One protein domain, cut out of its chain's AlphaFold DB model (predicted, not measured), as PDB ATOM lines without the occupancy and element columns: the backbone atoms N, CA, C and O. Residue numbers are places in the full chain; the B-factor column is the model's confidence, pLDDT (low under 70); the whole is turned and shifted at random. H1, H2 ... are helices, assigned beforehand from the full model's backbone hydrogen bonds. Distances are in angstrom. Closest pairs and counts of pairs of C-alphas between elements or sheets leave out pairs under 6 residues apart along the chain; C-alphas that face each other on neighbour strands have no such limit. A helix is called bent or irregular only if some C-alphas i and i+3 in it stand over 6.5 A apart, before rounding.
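Overview. This is residues 3 to 71 of the 71 residues of a protein of Bacteroidales bacterium (UniProt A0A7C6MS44). Two long helices, H1 and H3, cross at a steep angle and make one end of the domain, while a loop arm reaches away from them, with the short helix H2 near its far end. The chain runs out along the arm after H1 and folds back to H3, with a short antiparallel pairing of residues 29 to 30 with residues 47 to 48; residues 35 to 40 stick out. The printed part has 69 residues with three named helices, in the order H1, H2, H3, and no named strand, and its class is all helix. The whole is loose, with a radius of gyration of the C-alphas of 14.3 A, and it spans 44 by 31 by 18 A, the arm making much of the length.

Along the chain. H1 comes first, residues 3 to 19, 23.9 A from first to last C-alpha; it begins with C-alpha 3 at (15.375, -3.508, -43.290). Residues 20 to 38 hold no named element, and their C-alphas lie 7 to 24 A from the mean of all C-alphas. H2 follows, residues 39 to 43, with C-alpha 39 at (22.896, -29.178, -26.005). H3, residues 52 to 69, is the longest helix by residues and measures 26.3 A; it ends with C-alpha 69 at (26.943, 4.785, -41.873). H3 is neither bent nor irregular, but only just: C-alphas 53 and 56 are 6.1 A apart.

Arrangement. H1 and H3 touch, and their closest C-alphas, those of Val 9 and Met 65, are 7.4 A apart. H1 touches H3 with residues 5 to 12 alone, and H3 touches H1 with residues 62 to 68 alone. The two helices run opposite ways at a steep tilt of 49 degrees, with their centres 11.6 A apart. H2 touches no helix: H1 and H2 are apart, and H2 and H3 are apart. Residues 35 to 40, of which 39 to 40 belong to H2, stand free. In H1 and H2 every O i to N i+4 pair is within hydrogen-bond range; in H3, 12 of 14 are.

Size, cuts and confidence. The two C-alphas farthest apart are those of Asp 38 and Lys 71, at 44.4 A. The first and last printed C-alphas, of Ala 3 and Lys 71, are 15.6 A apart. The printed part has no cut, and Lys 71 is the chain's last residue. The link from H1 to H2, 19 residues, is long, and the link from H2 to H3, 8 residues, is short. The mean pLDDT of the printed part of this model is 94.7, and one residue, Lys 71, is under 70.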
ATOM      1  N   ALA A   3      15.736  -2.829 -44.529       93.31
ATOM      2  CA  ALA A   3      15.375  -3.508 -43.290       93.31
ATOM      3  C   ALA A   3      16.586  -4.169 -42.608       93.31
ATOM      4  O   ALA A   3      16.747  -4.013 -41.399       93.31
ATOM      5  N   TYR A   4      17.489  -4.802 -43.365       96.06
ATOM      6  CA  TYR A   4      18.691  -5.428 -42.797       96.06
ATOM      7  C   TYR A   4      19.705  -4.407 -42.273       96.06
ATOM      8  O   TYR A   4      20.348  -4.661 -41.257       96.06
ATOM      9  N   GLY A   5      19.807  -3.230 -42.899       95.62
ATOM     10  CA  GLY A   5      20.683  -2.155 -42.420       95.62
ATOM     11  C   GLY A   5      20.305  -1.692 -41.010       95.62
ATOM     12  O   GLY A   5      21.164  -1.572 -40.139       95.62
ATOM     13  N   ARG A   6      19.001  -1.537 -40.737       94.81
ATOM     14  CA  ARG A   6      18.502  -1.186 -39.394       94.81
ATOM     15  C   ARG A   6      18.826  -2.259 -38.350       94.81
ATOM     16  O   ARG A   6      19.184  -1.920 -37.222       94.81
ATOM     17  N   ILE A   7      18.728  -3.537 -38.723       97.06
ATOM     18  CA  ILE A   7      19.081  -4.663 -37.843       97.06
ATOM     19  C   ILE A   7      20.583  -4.640 -37.526       97.06
ATOM     20  O   ILE A   7      20.952  -4.733 -36.357       97.06
ATOM     21  N   ALA A   8      21.434  -4.434 -38.537       97.00
ATOM     22  CA  ALA A   8      22.884  -4.346 -38.367       97.00
ATOM     23  C   ALA A   8      23.290  -3.194 -37.432       97.00
ATOM     24  O   ALA A   8      24.048  -3.408 -36.488       97.00
ATOM     25  N   VAL A   9      22.716  -1.999 -37.616       96.38
ATOM     26  CA  VAL A   9      22.960  -0.839 -36.737       96.38
ATOM     27  C   VAL A   9      22.558  -1.136 -35.291       96.38
ATOM     28  O   VAL A   9      23.315  -0.836 -34.365       96.38
ATOM     29  N   ARG A  10      21.388  -1.751 -35.073       96.88
ATOM     30  CA  ARG A  10      20.928  -2.110 -33.725       96.88
ATOM     31  C   ARG A  10      21.856  -3.130 -33.062       96.88
ATOM     32  O   ARG A  10      22.219  -2.936 -31.903       96.88
ATOM     33  N   GLY A  11      22.254  -4.172 -33.792       97.25
ATOM     34  CA  GLY A  11      23.186  -5.193 -33.308       97.25
ATOM     35  C   GLY A  11      24.558  -4.610 -32.967       97.25
ATOM     36  O   GLY A  11      25.072  -4.851 -31.878       97.25
ATOM     37  N   TRP A  12      25.107  -3.760 -33.841       97.44
ATOM     38  CA  TRP A  12      26.389  -3.091 -33.616       97.44
ATOM     39  C   TRP A  12      26.381  -2.204 -32.369       97.44
ATOM     40  O   TRP A  12      27.317  -2.235 -31.570       97.44
ATOM     41  N   ASN A  13      25.315  -1.428 -32.162       97.19
ATOM     42  CA  ASN A  13      25.203  -0.562 -30.989       97.19
ATOM     43  C   ASN A  13      25.092  -1.352 -29.679       97.19
ATOM     44  O   ASN A  13      25.705  -0.950 -28.693       97.19
ATOM     45  N   ALA A  14      24.354  -2.467 -29.669       97.94
ATOM     46  CA  ALA A  14      24.299  -3.356 -28.510       97.94
ATOM     47  C   ALA A  14      25.669  -3.991 -28.231       97.94
ATOM     48  O   ALA A  14      26.160  -3.907 -27.112       97.94
ATOM     49  N   LEU A  15      26.339  -4.517 -29.263       96.94
ATOM     50  CA  LEU A  15      27.668  -5.118 -29.130       96.94
ATOM     51  C   LEU A  15      28.688  -4.138 -28.541       96.94
ATOM     52  O   LEU A  15      29.390  -4.482 -27.596       96.94
ATOM     53  N   LYS A  16      28.744  -2.900 -29.049       96.12
ATOM     54  CA  LYS A  16      29.647  -1.876 -28.503       96.12
ATOM     55  C   LYS A  16      29.355  -1.548 -27.041       96.12
ATOM     56  O   LYS A  16      30.289  -1.342 -26.282       96.12
ATOM     57  N   ARG A  17      28.077  -1.439 -26.673       97.25
ATOM     58  CA  ARG A  17      27.666  -1.044 -25.321       97.25
ATOM     59  C   ARG A  17      27.901  -2.158 -24.303       97.25
ATOM     60  O   ARG A  17      28.335  -1.872 -23.195       97.25
ATOM     61  N   ASP A  18      27.598  -3.396 -24.684       97.69
ATOM     62  CA  ASP A  18      27.467  -4.510 -23.741       97.69
ATOM     63  C   ASP A  18      28.679  -5.463 -23.776       97.69
ATOM     64  O   ASP A  18      28.886  -6.225 -22.833       97.69
ATOM     65  N   HIS A  19      29.492  -5.430 -24.842       96.62
ATOM     66  CA  HIS A  19      30.580  -6.394 -25.065       96.62
ATOM     67  C   HIS A  19      31.946  -5.782 -25.391       96.62
ATOM     68  O   HIS A  19      32.907  -6.532 -25.541       96.62
ATOM     69  N   ILE A  20      32.070  -4.455 -25.480       96.38
ATOM     70  CA  ILE A  20      33.368  -3.780 -25.600       96.38
ATOM     71  C   ILE A  20      33.582  -2.918 -24.358       96.38
ATOM     72  O   ILE A  20      32.807  -2.000 -24.096       96.38
ATOM     73  N   THR A  21      34.622  -3.217 -23.580       96.19
ATOM     74  CA  THR A  21      34.933  -2.455 -22.360       96.19
ATOM     75  C   THR A  21      35.544  -1.089 -22.694       96.19
ATOM     76  O   THR A  21      36.024  -0.890 -23.815       96.19
ATOM     77  N   PRO A  22      35.592  -0.140 -21.739       96.19
ATOM     78  CA  PRO A  22      36.257   1.151 -21.942       96.19
ATOM     79  C   PRO A  22      37.737   1.037 -22.342       96.19
ATOM     80  O   PRO A  22      38.251   1.889 -23.061       96.19
ATOM     81  N   GLU A  23      38.411  -0.037 -21.931       95.75
ATOM     82  CA  GLU A  23      39.805  -0.342 -22.277       95.75
ATOM     83  C   GLU A  23      39.943  -1.009 -23.657       95.75
ATOM     84  O   GLU A  23      41.052  -1.334 -24.084       95.75
ATOM     85  N   GLY A  24      38.829  -1.242 -24.358       92.25
ATOM     86  CA  GLY A  24      38.795  -1.835 -25.691       92.25
ATOM     87  C   GLY A  24      38.826  -3.364 -25.712       92.25
ATOM     88  O   GLY A  24      39.112  -3.942 -26.760       92.25
ATOM     89  N   LYS A  25      38.539  -4.043 -24.592       94.75
ATOM     90  CA  LYS A  25      38.437  -5.509 -24.584       94.75
ATOM     91  C   LYS A  25      37.102  -5.960 -25.157       94.75
ATOM     92  O   LYS A  25      36.060  -5.483 -24.720       94.75
ATOM     93  N   PHE A  26      37.136  -6.923 -26.071       96.12
ATOM     94  CA  PHE A  26      35.954  -7.629 -26.545       96.12
ATOM     95  C   PHE A  26      35.695  -8.853 -25.660       96.12
ATOM     96  O   PHE A  26      36.473  -9.805 -25.677       96.12
ATOM     97  N   ILE A  27      34.634  -8.805 -24.855       96.50
ATOM     98  CA  ILE A  27      34.344  -9.786 -23.797       96.50
ATOM     99  C   ILE A  27      33.214 -10.742 -24.187       96.50
ATOM    100  O   ILE A  27      32.462 -10.489 -25.130       96.50
ATOM    101  N   ASN A  28      33.044 -11.808 -23.401       95.31
ATOM    102  CA  ASN A  28      31.999 -12.824 -23.583       95.31
ATOM    103  C   ASN A  28      32.088 -13.566 -24.929       95.31
ATOM    104  O   ASN A  28      31.069 -13.929 -25.519       95.31
ATOM    105  N   VAL A  29      33.302 -13.811 -25.425       96.06
ATOM    106  CA  VAL A  29      33.499 -14.553 -26.674       96.06
ATOM    107  C   VAL A  29      33.636 -16.039 -26.358       96.06
ATOM    108  O   VAL A  29      34.544 -16.435 -25.633       96.06
ATOM    109  N   CYS A  30      32.745 -16.874 -26.900       95.50
ATOM    110  CA  CYS A  30      32.841 -18.331 -26.772       95.50
ATOM    111  C   CYS A  30      34.200 -18.815 -27.276       95.50
ATOM    112  O   CYS A  30      34.562 -18.500 -28.405       95.50
ATOM    113  N   VAL A  31      34.916 -19.609 -26.481       94.62
ATOM    114  CA  VAL A  31      36.207 -20.184 -26.886       94.62
ATOM    115  C   VAL A  31      36.044 -21.199 -28.027       94.62
ATOM    116  O   VAL A  31      34.930 -21.640 -28.341       94.62
ATOM    117  N   GLY A  32      37.169 -21.651 -28.591       93.00
ATOM    118  CA  GLY A  32      37.209 -22.765 -29.542       93.00
ATOM    119  C   GLY A  32      36.317 -23.933 -29.096       93.00
ATOM    120  O   GLY A  32      36.435 -24.445 -27.979       93.00
ATOM    121  N   THR A  33      35.377 -24.309 -29.961       95.62
ATOM    122  CA  THR A  33      34.314 -25.267 -29.645       95.62
ATOM    123  C   THR A  33      34.279 -26.359 -30.705       95.62
ATOM    124  O   THR A  33      34.257 -26.075 -31.899       95.62
ATOM    125  N   GLY A  34      34.338 -27.609 -30.246       96.00
ATOM    126  CA  GLY A  34      34.233 -28.795 -31.092       96.00
ATOM    127  C   GLY A  34      32.789 -29.127 -31.474       96.00
ATOM    128  O   GLY A  34      31.896 -28.283 -31.419       96.00
ATOM    129  N   ILE A  35      32.564 -30.382 -31.852       97.94
ATOM    130  CA  ILE A  35      31.251 -30.891 -32.259       97.94
ATOM    131  C   ILE A  35      30.728 -31.834 -31.173       97.94
ATOM    132  O   ILE A  35      31.472 -32.688 -30.695       97.94
ATOM    133  N   SER A  36      29.458 -31.679 -30.803       97.81
ATOM    134  CA  SER A  36      28.732 -32.553 -29.879       97.81
ATOM    135  C   SER A  36      27.259 -32.631 -30.294       97.81
ATOM    136  O   SER A  36      26.763 -31.749 -30.990       97.81
ATOM    137  N   ASP A  37      26.568 -33.691 -29.889       97.88
ATOM    138  CA  ASP A  37      25.118 -33.866 -29.999       97.88
ATOM    139  C   ASP A  37      24.362 -33.433 -28.726       97.88
ATOM    140  O   ASP A  37      23.135 -33.332 -28.742       97.88
ATOM    141  N   ASP A  38      25.079 -33.131 -27.640       97.75
ATOM    142  CA  ASP A  38      24.512 -32.630 -26.392       97.75
ATOM    143  C   ASP A  38      24.345 -31.104 -26.436       97.75
ATOM    144  O   ASP A  38      25.279 -30.350 -26.717       97.75
ATOM    145  N   LEU A  39      23.149 -30.614 -26.107       97.62
ATOM    146  CA  LEU A  39      22.896 -29.178 -26.005       97.62
ATOM    147  C   LEU A  39      23.673 -28.553 -24.846       97.62
ATOM    148  O   LEU A  39      24.170 -27.436 -24.990       97.62
ATOM    149  N   VAL A  40      23.820 -29.252 -23.716       98.00
ATOM    150  CA  VAL A  40      24.516 -28.700 -22.543       98.00
ATOM    151  C   VAL A  40      25.949 -28.320 -22.912       98.00
ATOM    152  O   VAL A  40      26.394 -27.236 -22.537       98.00
ATOM    153  N   PHE A  41      26.614 -29.122 -23.754       97.56
ATOM    154  CA  PHE A  41      27.938 -28.811 -24.298       97.56
ATOM    155  C   PHE A  41      28.021 -27.397 -24.892       97.56
ATOM    156  O   PHE A  41      28.979 -26.679 -24.606       97.56
ATOM    157  N   TYR A  42      27.029 -26.973 -25.682       97.88
ATOM    158  CA  TYR A  42      27.010 -25.648 -26.311       97.88
ATOM    159  C   TYR A  42      26.563 -24.538 -25.357       97.88
ATOM    160  O   TYR A  42      27.120 -23.441 -25.383       97.88
ATOM    161  N   TYR A  43      25.577 -24.808 -24.502       97.25
ATOM    162  CA  TYR A  43      25.012 -23.798 -23.604       97.25
ATOM    163  C   TYR A  43      25.957 -23.411 -22.463       97.25
ATOM    164  O   TYR A  43      25.869 -22.298 -21.952       97.25
ATOM    165  N   THR A  44      26.873 -24.301 -22.069       96.69
ATOM    166  CA  THR A  44      27.824 -24.054 -20.976       96.69
ATOM    167  C   THR A  44      29.247 -23.802 -21.471       96.69
ATOM    168  O   THR A  44      30.203 -23.995 -20.711       96.69
ATOM    169  N   ARG A  45      29.439 -23.412 -22.743       97.31
ATOM    170  CA  ARG A  45      30.781 -23.073 -23.236       97.31
ATOM    171  C   ARG A  45      31.349 -21.897 -22.432       97.31
ATOM    172  O   ARG A  45      30.675 -20.876 -22.299       97.31
ATOM    173  N   PRO A  46      32.583 -22.014 -21.909       96.62
ATOM    174  CA  PRO A  46      33.241 -20.894 -21.274       96.62
ATOM    175  C   PRO A  46      33.504 -19.806 -22.314       96.62
ATOM    176  O   PRO A  46      33.638 -20.066 -23.517       96.62
ATOM    177  N   VAL A  47      33.600 -18.584 -21.816       96.62
ATOM    178  CA  VAL A  47      33.902 -17.403 -22.612       96.62
ATOM    179  C   VAL A  47      35.245 -16.819 -22.199       96.62
ATOM    180  O   VAL A  47      35.658 -16.956 -21.047       96.62
ATOM    181  N   GLY A  48      35.918 -16.177 -23.147       94.56
ATOM    182  CA  GLY A  48      37.176 -15.475 -22.941       94.56
ATOM    183  C   GLY A  48      37.117 -14.030 -23.433       94.56
ATOM    184  O   GLY A  48      36.267 -13.653 -24.248       94.56
ATOM    185  N   ASP A  49      38.056 -13.234 -22.932       94.94
ATOM    186  CA  ASP A  49      38.310 -11.872 -23.394       94.94
ATOM    187  C   ASP A  49      39.246 -11.908 -24.601       94.94
ATOM    188  O   ASP A  49      40.269 -12.595 -24.582       94.94
ATOM    189  N   ASN A  50      38.951 -11.112 -25.628       91.06
ATOM    190  CA  ASN A  50      39.790 -10.957 -26.818       91.06
ATOM    191  C   ASN A  50      40.165 -12.290 -27.489       91.06
ATOM    192  O   ASN A  50      41.253 -12.422 -28.059       91.06
ATOM    193  N   GLU A  51      39.264 -13.272 -27.454       94.19
ATOM    194  CA  GLU A  51      39.476 -14.527 -28.166       94.19
ATOM    195  C   GLU A  51      39.744 -14.268 -29.654       94.19
ATOM    196  O   GLU A  51      39.039 -13.501 -30.322       94.19
ATOM    197  N   LYS A  52      40.781 -14.920 -30.190       89.06
ATOM    198  CA  LYS A  52      41.376 -14.572 -31.496       89.06
ATOM    199  C   LYS A  52      40.370 -14.648 -32.644       89.06
ATOM    200  O   LYS A  52      40.369 -13.790 -33.524       89.06
ATOM    201  N   HIS A  53      39.493 -15.650 -32.617       89.25
ATOM    202  CA  HIS A  53      38.442 -15.815 -33.620       89.25
ATOM    203  C   HIS A  53      37.346 -14.741 -33.524       89.25
ATOM    204  O   HIS A  53      36.681 -14.481 -34.517       89.25
ATOM    205  N   GLY A  54      37.160 -14.093 -32.367       90.31
ATOM    206  CA  GLY A  54      36.216 -12.984 -32.203       90.31
ATOM    207  C   GLY A  54      36.810 -11.635 -32.609       90.31
ATOM    208  O   GLY A  54      36.136 -10.835 -33.256       90.31
ATOM    209  N   LEU A  55      38.085 -11.396 -32.285       91.69
ATOM    210  CA  LEU A  55      38.727 -10.097 -32.500       91.69
ATOM    211  C   LEU A  55      38.801  -9.706 -33.986       91.69
ATOM    212  O   LEU A  55      38.474  -8.580 -34.355       91.69
ATOM    213  N   GLY A  56      39.182 -10.641 -34.861       91.38
ATOM    214  CA  GLY A  56      39.208 -10.374 -36.305       91.38
ATOM    215  C   GLY A  56      37.818 -10.049 -36.868       91.38
ATOM    216  O   GLY A  56      37.672  -9.160 -37.708       91.38
ATOM    217  N   LEU A  57      36.782 -10.724 -36.363       93.06
ATOM    218  CA  LEU A  57      35.402 -10.523 -36.801       93.06
ATOM    219  C   LEU A  57      34.853  -9.164 -36.364       93.06
ATOM    220  O   LEU A  57      34.231  -8.483 -37.177       93.06
ATOM    221  N   VAL A  58      35.101  -8.738 -35.119       95.31
ATOM    222  CA  VAL A  58      34.580  -7.453 -34.619       95.31
ATOM    223  C   VAL A  58      35.228  -6.258 -35.323       95.31
ATOM    224  O   VAL A  58      34.539  -5.284 -35.627       95.31
ATOM    225  N   LEU A  59      36.520  -6.350 -35.661       94.38
ATOM    226  CA  LEU A  59      37.212  -5.318 -36.439       94.38
ATOM    227  C   LEU A  59      36.631  -5.202 -37.854       94.38
ATOM    228  O   LEU A  59      36.286  -4.102 -38.283       94.38
ATOM    229  N   ASN A  60      36.450  -6.329 -38.551       96.00
ATOM    230  CA  ASN A  60      35.820  -6.335 -39.875       96.00
ATOM    231  C   ASN A  60      34.380  -5.810 -39.832       96.00
ATOM    232  O   ASN A  60      34.002  -4.991 -40.668       96.00
ATOM    233  N   ALA A  61      33.591  -6.223 -38.838       96.62
ATOM    234  CA  ALA A  61      32.240  -5.707 -38.648       96.62
ATOM    235  C   ALA A  61      32.248  -4.184 -38.448       96.62
ATOM    236  O   ALA A  61      31.464  -3.481 -39.080       96.62
ATOM    237  N   GLY A  62      33.172  -3.656 -37.640       96.00
ATOM    238  CA  GLY A  62      33.328  -2.216 -37.439       96.00
ATOM    239  C   GLY A  62      33.623  -1.456 -38.731       96.00
ATOM    240  O   GLY A  62      32.976  -0.441 -38.993       96.00
ATOM    241  N   LEU A  63      34.531  -1.968 -39.569       97.38
ATOM    242  CA  LEU A  63      34.844  -1.372 -40.873       97.38
ATOM    243  C   LEU A  63      33.616  -1.322 -41.793       97.38
ATOM    244  O   LEU A  63      33.341  -0.287 -42.403       97.38
ATOM    245  N   GLU A  64      32.846  -2.407 -41.871       97.44
ATOM    246  CA  GLU A  64      31.630  -2.440 -42.692       97.44
ATOM    247  C   GLU A  64      30.524  -1.538 -42.129       97.44
ATOM    248  O   GLU A  64      29.814  -0.882 -42.890       97.44
ATOM    249  N   MET A  65      30.423  -1.405 -40.803       97.19
ATOM    250  CA  MET A  65      29.501  -0.462 -40.168       97.19
ATOM    251  C   MET A  65      29.879   0.998 -40.439       97.19
ATOM    252  O   MET A  65      28.992   1.827 -40.643       97.19
ATOM    253  N   MET A  66      31.173   1.326 -40.494       96.06
ATOM    254  CA  MET A  66      31.629   2.658 -40.909       96.06
ATOM    255  C   MET A  66      31.228   2.955 -42.358       96.06
ATOM    256  O   MET A  66      30.742   4.046 -42.635       96.06
ATOM    257  N   LYS A  67      31.363   1.986 -43.275       95.88
ATOM    258  CA  LYS A  67      30.922   2.139 -44.675       95.88
ATOM    259  C   LYS A  67      29.404   2.251 -44.805       95.88
ATOM    260  O   LYS A  67      28.925   2.997 -45.653       95.88
ATOM    261  N   LEU A  68      28.654   1.505 -43.993       94.38
ATOM    262  CA  LEU A  68      27.192   1.554 -43.971       94.38
ATOM    263  C   LEU A  68      26.677   2.915 -43.483       94.38
ATOM    264  O   LEU A  68      25.701   3.405 -44.036       94.38
ATOM    265  N   ASN A  69      27.336   3.507 -42.482       86.50
ATOM    266  CA  ASN A  69      26.943   4.785 -41.873       86.50
ATOM    267  C   ASN A  69      27.560   6.019 -42.555       86.50
ATOM    268  O   ASN A  69      27.121   7.134 -42.300       86.50
ATOM    269  N   GLY A  70      28.630   5.836 -43.333       79.44
ATOM    270  CA  GLY A  70      29.279   6.889 -44.120       79.44
ATOM    271  C   GLY A  70      28.650   7.108 -45.501       79.44
ATOM    272  O   GLY A  70      29.142   7.938 -46.261       79.44
ATOM    273  N   LYS A  71      27.604   6.345 -45.828       50.69
ATOM    274  CA  LYS A  71      26.648   6.643 -46.899       50.69
ATOM    275  C   LYS A  71      25.457   7.387 -46.316       50.69
ATOM    276  O   LYS A  71      24.895   8.214 -47.061       50.69
TER     277      LYS A  71